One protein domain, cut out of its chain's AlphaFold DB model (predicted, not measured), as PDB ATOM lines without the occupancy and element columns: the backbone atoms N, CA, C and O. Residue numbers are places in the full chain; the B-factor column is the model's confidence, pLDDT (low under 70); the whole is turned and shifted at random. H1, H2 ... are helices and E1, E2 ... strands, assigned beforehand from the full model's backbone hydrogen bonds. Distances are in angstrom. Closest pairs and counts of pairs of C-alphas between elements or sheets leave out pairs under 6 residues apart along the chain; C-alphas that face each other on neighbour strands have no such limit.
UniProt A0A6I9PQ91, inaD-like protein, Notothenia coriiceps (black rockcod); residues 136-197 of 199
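AT A GLANCE: This is residues 136 to 197 of the 199 residues of the protein "inaD-like protein" of Notothenia coriiceps (black rockcod) (UniProt A0A6I9PQ91). A chain with little regular structure makes a loose, open U: H1 and residues 147 to 158 make one limb, the E1 and E2 hairpin the other, with small H2 near the base. The printed part has 62 residues, under half in named elements, in the order H1, E1, E2, H2, of mixed class with one antiparallel sheet, E1 - E2. It is loose, with a radius of gyration of the C-alphas of 14.5 A and spans of 35 by 34 by 21 A.

IN THESE COORDINATES: H1, residues 136 to 146, begins at C-alpha (3.640, 30.210, 32.667) and measures 15.7 A. E1 is residues 167 to 170, 10.3 A; E2 is 181 to 184, 9.7 A. H2, residues 191 to 195, 7.3 A, ends at C-alpha (-14.238, 17.065, 20.380).

HOW THE PARTS SIT: E1 and E2 form a hairpin, antiparallel at 148 degrees; N 167 and O 184 are 2.9 A apart, within hydrogen-bond range. H1 is apart from E2 and H2, and E1 from H2. Every O i to N i+4 pair is within range in H1; in H2 0 of 1, but 2 of 2 O i to N i+3 pairs.

THE WHOLE: C-alphas 160 and 175, the farthest apart, are 39.6 A apart. The printed part has no cut. The H1 to E1 link is long. Residues 171 to 180 and 196 to 197 have pLDDT under 70.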
ATOM      1  N   PHE A 136       3.901  30.076  31.229       74.94
ATOM      2  CA  PHE A 136       3.640  30.210  32.667       74.94
ATOM      3  C   PHE A 136       2.713  31.397  32.989       74.94
ATOM      4  O   PHE A 136       1.806  31.303  33.820       74.94
ATOM      5  N   ASN A 137       2.907  32.521  32.293       83.50
ATOM      6  CA  ASN A 137       2.054  33.695  32.444       83.50
ATOM      7  C   ASN A 137       0.678  33.473  31.801       83.50
ATOM      8  O   ASN A 137      -0.319  33.947  32.343       83.50
ATOM      9  N   LEU A 138       0.604  32.719  30.701       84.12
ATOM     10  CA  LEU A 138      -0.643  32.348  30.032       84.12
ATOM     11  C   LEU A 138      -1.502  31.443  30.920       84.12
ATOM     12  O   LEU A 138      -2.684  31.729  31.091       84.12
ATOM     13  N   GLN A 139      -0.931  30.411  31.548       84.12
ATOM     14  CA  GLN A 139      -1.664  29.530  32.471       84.12
ATOM     15  C   GLN A 139      -2.242  30.316  33.657       84.12
ATOM     16  O   GLN A 139      -3.432  30.205  33.968       84.12
ATOM     17  N   LYS A 140      -1.428  31.186  34.272       84.19
ATOM     18  CA  LYS A 140      -1.873  32.083  35.348       84.19
ATOM     19  C   LYS A 140      -2.961  33.055  34.875       84.19
ATOM     20  O   LYS A 140      -3.920  33.294  35.606       84.19
ATOM     21  N   TRP A 141      -2.834  33.593  33.662       85.19
ATOM     22  CA  TRP A 141      -3.824  34.490  33.069       85.19
ATOM     23  C   TRP A 141      -5.157  33.784  32.797       85.19
ATOM     24  O   TRP A 141      -6.192  34.318  33.186       85.19
ATOM     25  N   ILE A 142      -5.151  32.569  32.232       86.38
ATOM     26  CA  ILE A 142      -6.369  31.769  32.008       86.38
ATOM     27  C   ILE A 142      -7.088  31.506  33.335       86.38
ATOM     28  O   ILE A 142      -8.294  31.725  33.421       86.38
ATOM     29  N   LEU A 143      -6.363  31.103  34.385       86.44
ATOM     30  CA  LEU A 143      -6.953  30.829  35.699       86.44
ATOM     31  C   LEU A 143      -7.630  32.074  36.307       86.44
ATOM     32  O   LEU A 143      -8.733  31.987  36.848       86.44
ATOM     33  N   VAL A 144      -6.996  33.246  36.177       85.88
ATOM     34  CA  VAL A 144      -7.557  34.534  36.624       85.88
ATOM     35  C   VAL A 144      -8.755  34.958  35.763       85.88
ATOM     36  O   VAL A 144      -9.773  35.397  36.300       85.88
ATOM     37  N   ALA A 145      -8.666  34.804  34.440       82.50
ATOM     38  CA  ALA A 145      -9.723  35.163  33.497       82.50
ATOM     39  C   ALA A 145     -10.973  34.278  33.647       82.50
ATOM     40  O   ALA A 145     -12.093  34.779  33.536       82.50
ATOM     41  N   ALA A 146     -10.790  32.992  33.962       83.56
ATOM     42  CA  ALA A 146     -11.871  32.039  34.195       83.56
ATOM     43  C   ALA A 146     -12.678  32.325  35.473       83.56
ATOM     44  O   ALA A 146     -13.805  31.853  35.583       83.56
ATOM     45  N   LYS A 147     -12.140  33.085  36.442       86.81
ATOM     46  CA  LYS A 147     -12.830  33.461  37.698       86.81
ATOM     47  C   LYS A 147     -13.454  32.275  38.465       86.81
ATOM     48  O   LYS A 147     -14.489  32.429  39.107       86.81
ATOM     49  N   GLY A 148     -12.829  31.097  38.399       82.25
ATOM     50  CA  GLY A 148     -13.325  29.868  39.033       82.25
ATOM     51  C   GLY A 148     -14.327  29.050  38.205       82.25
ATOM     52  O   GLY A 148     -14.846  28.059  38.712       82.25
ATOM     53  N   LEU A 149     -14.593  29.419  36.948       83.94
ATOM     54  CA  LEU A 149     -15.297  28.555  35.996       83.94
ATOM     55  C   LEU A 149     -14.446  27.325  35.634       83.94
ATOM     56  O   LEU A 149     -13.217  27.379  35.665       83.94
ATOM     57  N   HIS A 150     -15.109  26.231  35.249       83.94
ATOM     58  CA  HIS A 150     -14.447  25.037  34.722       83.94
ATOM     59  C   HIS A 150     -13.664  25.379  33.445       83.94
ATOM     60  O   HIS A 150     -14.207  25.994  32.525       83.94
ATOM     61  N   ILE A 151     -12.390  24.985  33.395       84.25
ATOM     62  CA  ILE A 151     -11.500  25.193  32.250       84.25
ATOM     63  C   ILE A 151     -11.257  23.837  31.602       84.25
ATOM     64  O   ILE A 151     -10.749  22.930  32.256       84.25
ATOM     65  N   GLU A 152     -11.539  23.730  30.308       83.25
ATOM     66  CA  GLU A 152     -11.220  22.545  29.518       83.25
ATOM     67  C   GLU A 152     -10.266  22.892  28.372       83.25
ATOM     68  O   GLU A 152     -10.402  23.930  27.718       83.25
ATOM     69  N   VAL A 153      -9.271  22.033  28.139       82.69
ATOM     70  CA  VAL A 153      -8.192  22.267  27.171       82.69
ATOM     71  C   VAL A 153      -8.345  21.318  25.984       82.69
ATOM     72  O   VAL A 153      -7.884  20.179  26.007       82.69
ATOM     73  N   CYS A 154      -8.969  21.809  24.915       80.56
ATOM     74  CA  CYS A 154      -9.116  21.080  23.654       80.56
ATOM     75  C   CYS A 154      -7.906  21.316  22.733       80.56
ATOM     76  O   CYS A 154      -7.768  22.394  22.151       80.56
ATOM     77  N   GLN A 155      -7.047  20.309  22.551       82.50
ATOM     78  CA  GLN A 155      -5.910  20.384  21.622       82.50
ATOM     79  C   GLN A 155      -6.329  20.002  20.193       82.50
ATOM     80  O   GLN A 155      -6.628  18.844  19.908       82.50
ATOM     81  N   LEU A 156      -6.332  20.978  19.276       83.06
ATOM     82  CA  LEU A 156      -6.784  20.800  17.890       83.06
ATOM     83  C   LEU A 156      -5.615  20.837  16.892       83.06
ATOM     84  O   LEU A 156      -5.134  21.907  16.514       83.06
ATOM     85  N   THR A 157      -5.195  19.673  16.394       81.19
ATOM     86  CA  THR A 157      -4.160  19.578  15.350       81.19
ATOM     87  C   THR A 157      -4.724  19.952  13.975       81.19
ATOM     88  O   THR A 157      -5.708  19.369  13.514       81.19
ATOM     89  N   ARG A 158      -4.089  20.906  13.283       81.75
ATOM     90  CA  ARG A 158      -4.466  21.304  11.915       81.75
ATOM     91  C   ARG A 158      -3.994  20.253  10.886       81.75
ATOM     92  O   ARG A 158      -2.807  19.938  10.876       81.75
ATOM     93  N   PRO A 159      -4.869  19.752   9.993       80.12
ATOM     94  CA  PRO A 159      -4.476  18.864   8.894       80.12
ATOM     95  C   PRO A 159      -3.700  19.598   7.785       80.12
ATOM     96  O   PRO A 159      -3.809  20.817   7.642       80.12
ATOM     97  N   LEU A 160      -2.961  18.840   6.962       76.94
ATOM     98  CA  LEU A 160      -2.152  19.352   5.837       76.94
ATOM     99  C   LEU A 160      -2.963  20.163   4.808       76.94
ATOM    100  O   LEU A 160      -2.423  21.053   4.158       76.94
ATOM    101  N   SER A 161      -4.259  19.876   4.674       75.25
ATOM    102  CA  SER A 161      -5.213  20.662   3.895       75.25
ATOM    103  C   SER A 161      -6.532  20.804   4.663       75.25
ATOM    104  O   SER A 161      -6.937  19.909   5.405       75.25
ATOM    105  N   GLY A 162      -7.201  21.950   4.508       79.81
ATOM    106  CA  GLY A 162      -8.438  22.279   5.227       79.81
ATOM    107  C   GLY A 162      -8.235  23.127   6.491       79.81
ATOM    108  O   GLY A 162      -7.182  23.728   6.713       79.81
ATOM    109  N   GLY A 163      -9.289  23.231   7.303       84.31
ATOM    110  CA  GLY A 163      -9.324  24.010   8.547       84.31
ATOM    111  C   GLY A 163      -9.737  23.167   9.756       84.31
ATOM    112  O   GLY A 163     -10.006  21.978   9.633       84.31
ATOM    113  N   LEU A 164      -9.827  23.795  10.933       85.69
ATOM    114  CA  LEU A 164     -10.201  23.104  12.179       85.69
ATOM    115  C   LEU A 164     -11.696  22.728  12.260       85.69
ATOM    116  O   LEU A 164     -12.102  22.013  13.172       85.69
ATOM    117  N   GLY A 165     -12.517  23.181  11.308       86.06
ATOM    118  CA  GLY A 165     -13.935  22.823  11.226       86.06
ATOM    119  C   GLY A 165     -14.845  23.584  12.191       86.06
ATOM    120  O   GLY A 165     -15.890  23.059  12.551       86.06
ATOM    121  N   PHE A 166     -14.476  24.794  12.615       88.62
ATOM    122  CA  PHE A 166     -15.340  25.694  13.385       88.62
ATOM    123  C   PHE A 166     -15.117  27.159  12.988       88.62
ATOM    124  O   PHE A 166     -14.099  27.496  12.381       88.62
ATOM    125  N   SER A 167     -16.068  28.026  13.335       85.31
ATOM    126  CA  SER A 167     -15.979  29.484  13.170       85.31
ATOM    127  C   SER A 167     -15.998  30.174  14.535       85.31
ATOM    128  O   SER A 167     -16.557  29.643  15.493       85.31
ATOM    129  N   VAL A 168     -15.428  31.377  14.626       85.44
ATOM    130  CA  VAL A 168     -15.421  32.186  15.855       85.44
ATOM    131  C   VAL A 168     -16.152  33.500  15.605       85.44
ATOM    132  O   VAL A 168     -15.931  34.147  14.583       85.44
ATOM    133  N   VAL A 169     -17.016  33.895  16.539       79.12
ATOM    134  CA  VAL A 169     -17.778  35.149  16.497       79.12
ATOM    135  C   VAL A 169     -17.539  35.917  17.794       79.12
ATOM    136  O   VAL A 169     -17.830  35.415  18.877       79.12
ATOM    137  N   GLY A 170     -17.022  37.140  17.693       75.44
ATOM    138  CA  GLY A 170     -16.993  38.082  18.813       75.44
ATOM    139  C   GLY A 170     -18.270  38.918  18.830       75.44
ATOM    140  O   GLY A 170     -18.628  39.496  17.801       75.44
ATOM    141  N   LEU A 171     -18.955  39.000  19.973       63.88
ATOM    142  CA  LEU A 171     -20.095  39.908  20.115       63.88
ATOM    143  C   LEU A 171     -19.608  41.349  20.324       63.88
ATOM    144  O   LEU A 171     -18.740  41.619  21.154       63.88
ATOM    145  N   ASN A 172     -20.175  42.279  19.557       58.22
ATOM    146  CA  ASN A 172     -19.926  43.710  19.704       58.22
ATOM    147  C   ASN A 172     -20.813  44.260  20.847       58.22
ATOM    148  O   ASN A 172     -22.024  44.028  20.808       58.22
ATOM    149  N   PRO A 173     -20.270  44.998  21.837       57.53
ATOM    150  CA  PRO A 173     -21.017  45.468  23.013       57.53
ATOM    151  C   PRO A 173     -22.157  46.469  22.738       57.53
ATOM    152  O   PRO A 173     -22.843  46.866  23.673       57.53
ATOM    153  N   ALA A 174     -22.407  46.869  21.488       57.88
ATOM    154  CA  ALA A 174     -23.420  47.865  21.118       57.88
ATOM    155  C   ALA A 174     -24.901  47.473  21.373       57.88
ATOM    156  O   ALA A 174     -25.785  48.254  21.030       57.88
ATOM    157  N   GLY A 175     -25.201  46.297  21.943       56.03
ATOM    158  CA  GLY A 175     -26.593  45.876  22.186       56.03
ATOM    159  C   GLY A 175     -26.845  44.729  23.174       56.03
ATOM    160  O   GLY A 175     -27.999  44.364  23.367       56.03
ATOM    161  N   SER A 176     -25.823  44.140  23.807       55.47
ATOM    162  CA  SER A 176     -26.025  43.107  24.841       55.47
ATOM    163  C   SER A 176     -24.867  43.078  25.840       55.47
ATOM    164  O   SER A 176     -23.715  43.286  25.469       55.47
ATOM    165  N   SER A 177     -25.179  42.845  27.116       54.53
ATOM    166  CA  SER A 177     -24.291  43.049  28.271       54.53
ATOM    167  C   SER A 177     -23.247  41.945  28.512       54.53
ATOM    168  O   SER A 177     -22.681  41.866  29.602       54.53
ATOM    169  N   SER A 178     -22.956  41.098  27.518       54.25
ATOM    170  CA  SER A 178     -21.976  40.011  27.618       54.25
ATOM    171  C   SER A 178     -20.844  40.157  26.595       54.25
ATOM    172  O   SER A 178     -20.974  39.864  25.407       54.25
ATOM    173  N   GLN A 179     -19.675  40.575  27.082       63.47
ATOM    174  CA  GLN A 179     -18.425  40.505  26.329       63.47
ATOM    175  C   GLN A 179     -18.019  39.030  26.196       63.47
ATOM    176  O   GLN A 179     -17.597  38.415  27.172       63.47
ATOM    177  N   GLY A 180     -18.164  38.457  24.999       66.06
ATOM    178  CA  GLY A 180     -17.916  37.036  24.769       66.06
ATOM    179  C   GLY A 180     -17.424  36.717  23.360       66.06
ATOM    180  O   GLY A 180     -17.785  37.374  22.378       66.06
ATOM    181  N   VAL A 181     -16.590  35.681  23.291       76.31
ATOM    182  CA  VAL A 181     -16.103  35.055  22.060       76.31
ATOM    183  C   VAL A 181     -16.752  33.680  21.979       76.31
ATOM    184  O   VAL A 181     -16.578  32.865  22.881       76.31
ATOM    185  N   PHE A 182     -17.515  33.432  20.919       80.06
ATOM    186  CA  PHE A 182     -18.336  32.233  20.777       80.06
ATOM    187  C   PHE A 182     -17.871  31.395  19.594       80.06
ATOM    188  O   PHE A 182     -17.609  31.918  18.509       80.06
ATOM    189  N   VAL A 183     -17.825  30.078  19.787       83.81
ATOM    190  CA  VAL A 183     -17.671  29.122  18.692       83.81
ATOM    191  C   VAL A 183     -19.031  28.928  18.022       83.81
ATOM    192  O   VAL A 183     -20.034  28.668  18.685       83.81
ATOM    193  N   LYS A 184     -19.076  29.060  16.696       79.50
ATOM    194  CA  LYS A 184     -20.268  28.844  15.865       79.50
ATOM    195  C   LYS A 184     -19.916  27.928  14.695       79.50
ATOM    196  O   LYS A 184     -18.777  27.914  14.238       79.50
ATOM    197  N   HIS A 185     -20.917  27.225  14.164       80.38
ATOM    198  CA  HIS A 185     -20.810  26.462  12.918       80.38
ATOM    199  C   HIS A 185     -19.662  25.438  12.954       80.38
ATOM    200  O   HIS A 185     -18.674  25.537  12.223       80.38
ATOM    201  N   ILE A 186     -19.808  24.465  13.856       84.00
ATOM    202  CA  ILE A 186     -18.967  23.272  13.900       84.00
ATOM    203  C   ILE A 186     -19.368  22.379  12.715       84.00
ATOM    204  O   ILE A 186     -20.535  22.029  12.554       84.00
ATOM    205  N   GLN A 187     -18.410  22.054  11.851       82.56
ATOM    206  CA  GLN A 187     -18.626  21.272  10.636       82.56
ATOM    207  C   GLN A 187     -18.704  19.781  10.969       82.56
ATOM    208  O   GLN A 187     -17.728  19.215  11.459       82.56
ATOM    209  N   HIS A 188     -19.829  19.134  10.652       77.25
ATOM    210  CA  HIS A 188     -20.016  17.689  10.822       77.25
ATOM    211  C   HIS A 188     -18.852  16.885  10.218       77.25
ATOM    212  O   HIS A 188     -18.481  17.082   9.063       77.25
ATOM    213  N   GLY A 189     -18.247  16.005  11.023       76.56
ATOM    214  CA  GLY A 189     -17.073  15.206  10.638       76.56
ATOM    215  C   GLY A 189     -15.717  15.937  10.667       76.56
ATOM    216  O   GLY A 189     -14.679  15.277  10.573       76.56
ATOM    217  N   GLY A 190     -15.703  17.264  10.842       77.94
ATOM    218  CA  GLY A 190     -14.491  18.078  10.983       77.94
ATOM    219  C   GLY A 190     -13.745  17.852  12.305       77.94
ATOM    220  O   GLY A 190     -14.233  17.174  13.208       77.94
ATOM    221  N   ILE A 191     -12.550  18.441  12.443       82.00
ATOM    222  CA  ILE A 191     -11.677  18.218  13.612       82.00
ATOM    223  C   ILE A 191     -12.372  18.638  14.917       82.00
ATOM    224  O   ILE A 191     -12.497  17.818  15.821       82.00
ATOM    225  N   ALA A 192     -12.911  19.859  14.995       83.06
ATOM    226  CA  ALA A 192     -13.629  20.336  16.181       83.06
ATOM    227  C   ALA A 192     -14.916  19.546  16.500       83.06
ATOM    228  O   ALA A 192     -15.275  19.425  17.667       83.06
ATOM    229  N   HIS A 193     -15.573  18.949  15.499       81.31
ATOM    230  CA  HIS A 193     -16.768  18.119  15.705       81.31
ATOM    231  C   HIS A 193     -16.473  16.818  16.456       81.31
ATOM    232  O   HIS A 193     -17.350  16.267  17.111       81.31
ATOM    233  N   ARG A 194     -15.240  16.302  16.369       76.31
ATOM    234  CA  ARG A 194     -14.843  15.106  17.129       76.31
ATOM    235  C   ARG A 194     -14.739  15.395  18.627       76.31
ATOM    236  O   ARG A 194     -15.076  14.527  19.418       76.31
ATOM    237  N   PHE A 195     -14.339  16.614  18.990       71.75
ATOM    238  CA  PHE A 195     -14.238  17.065  20.380       71.75
ATOM    239  C   PHE A 195     -15.580  17.547  20.944       71.75
ATOM    240  O   PHE A 195     -15.887  17.262  22.093       71.75
ATOM    241  N   SER A 196     -16.443  18.185  20.142       63.50
ATOM    242  CA  SER A 196     -17.774  18.627  20.603       63.50
ATOM    243  C   SER A 196     -18.778  17.493  20.870       63.50
ATOM    244  O   SER A 196     -19.937  17.775  21.147       63.50
ATOM    245  N   LEU A 197     -18.367  16.233  20.714       59.25
ATOM    246  CA  LEU A 197     -19.118  15.033  21.104       59.25
ATOM    247  C   LEU A 197     -18.553  14.379  22.383       59.25
ATOM    248  O   LEU A 197     -19.001  13.300  22.761       59.25
TER     249      LEU A 197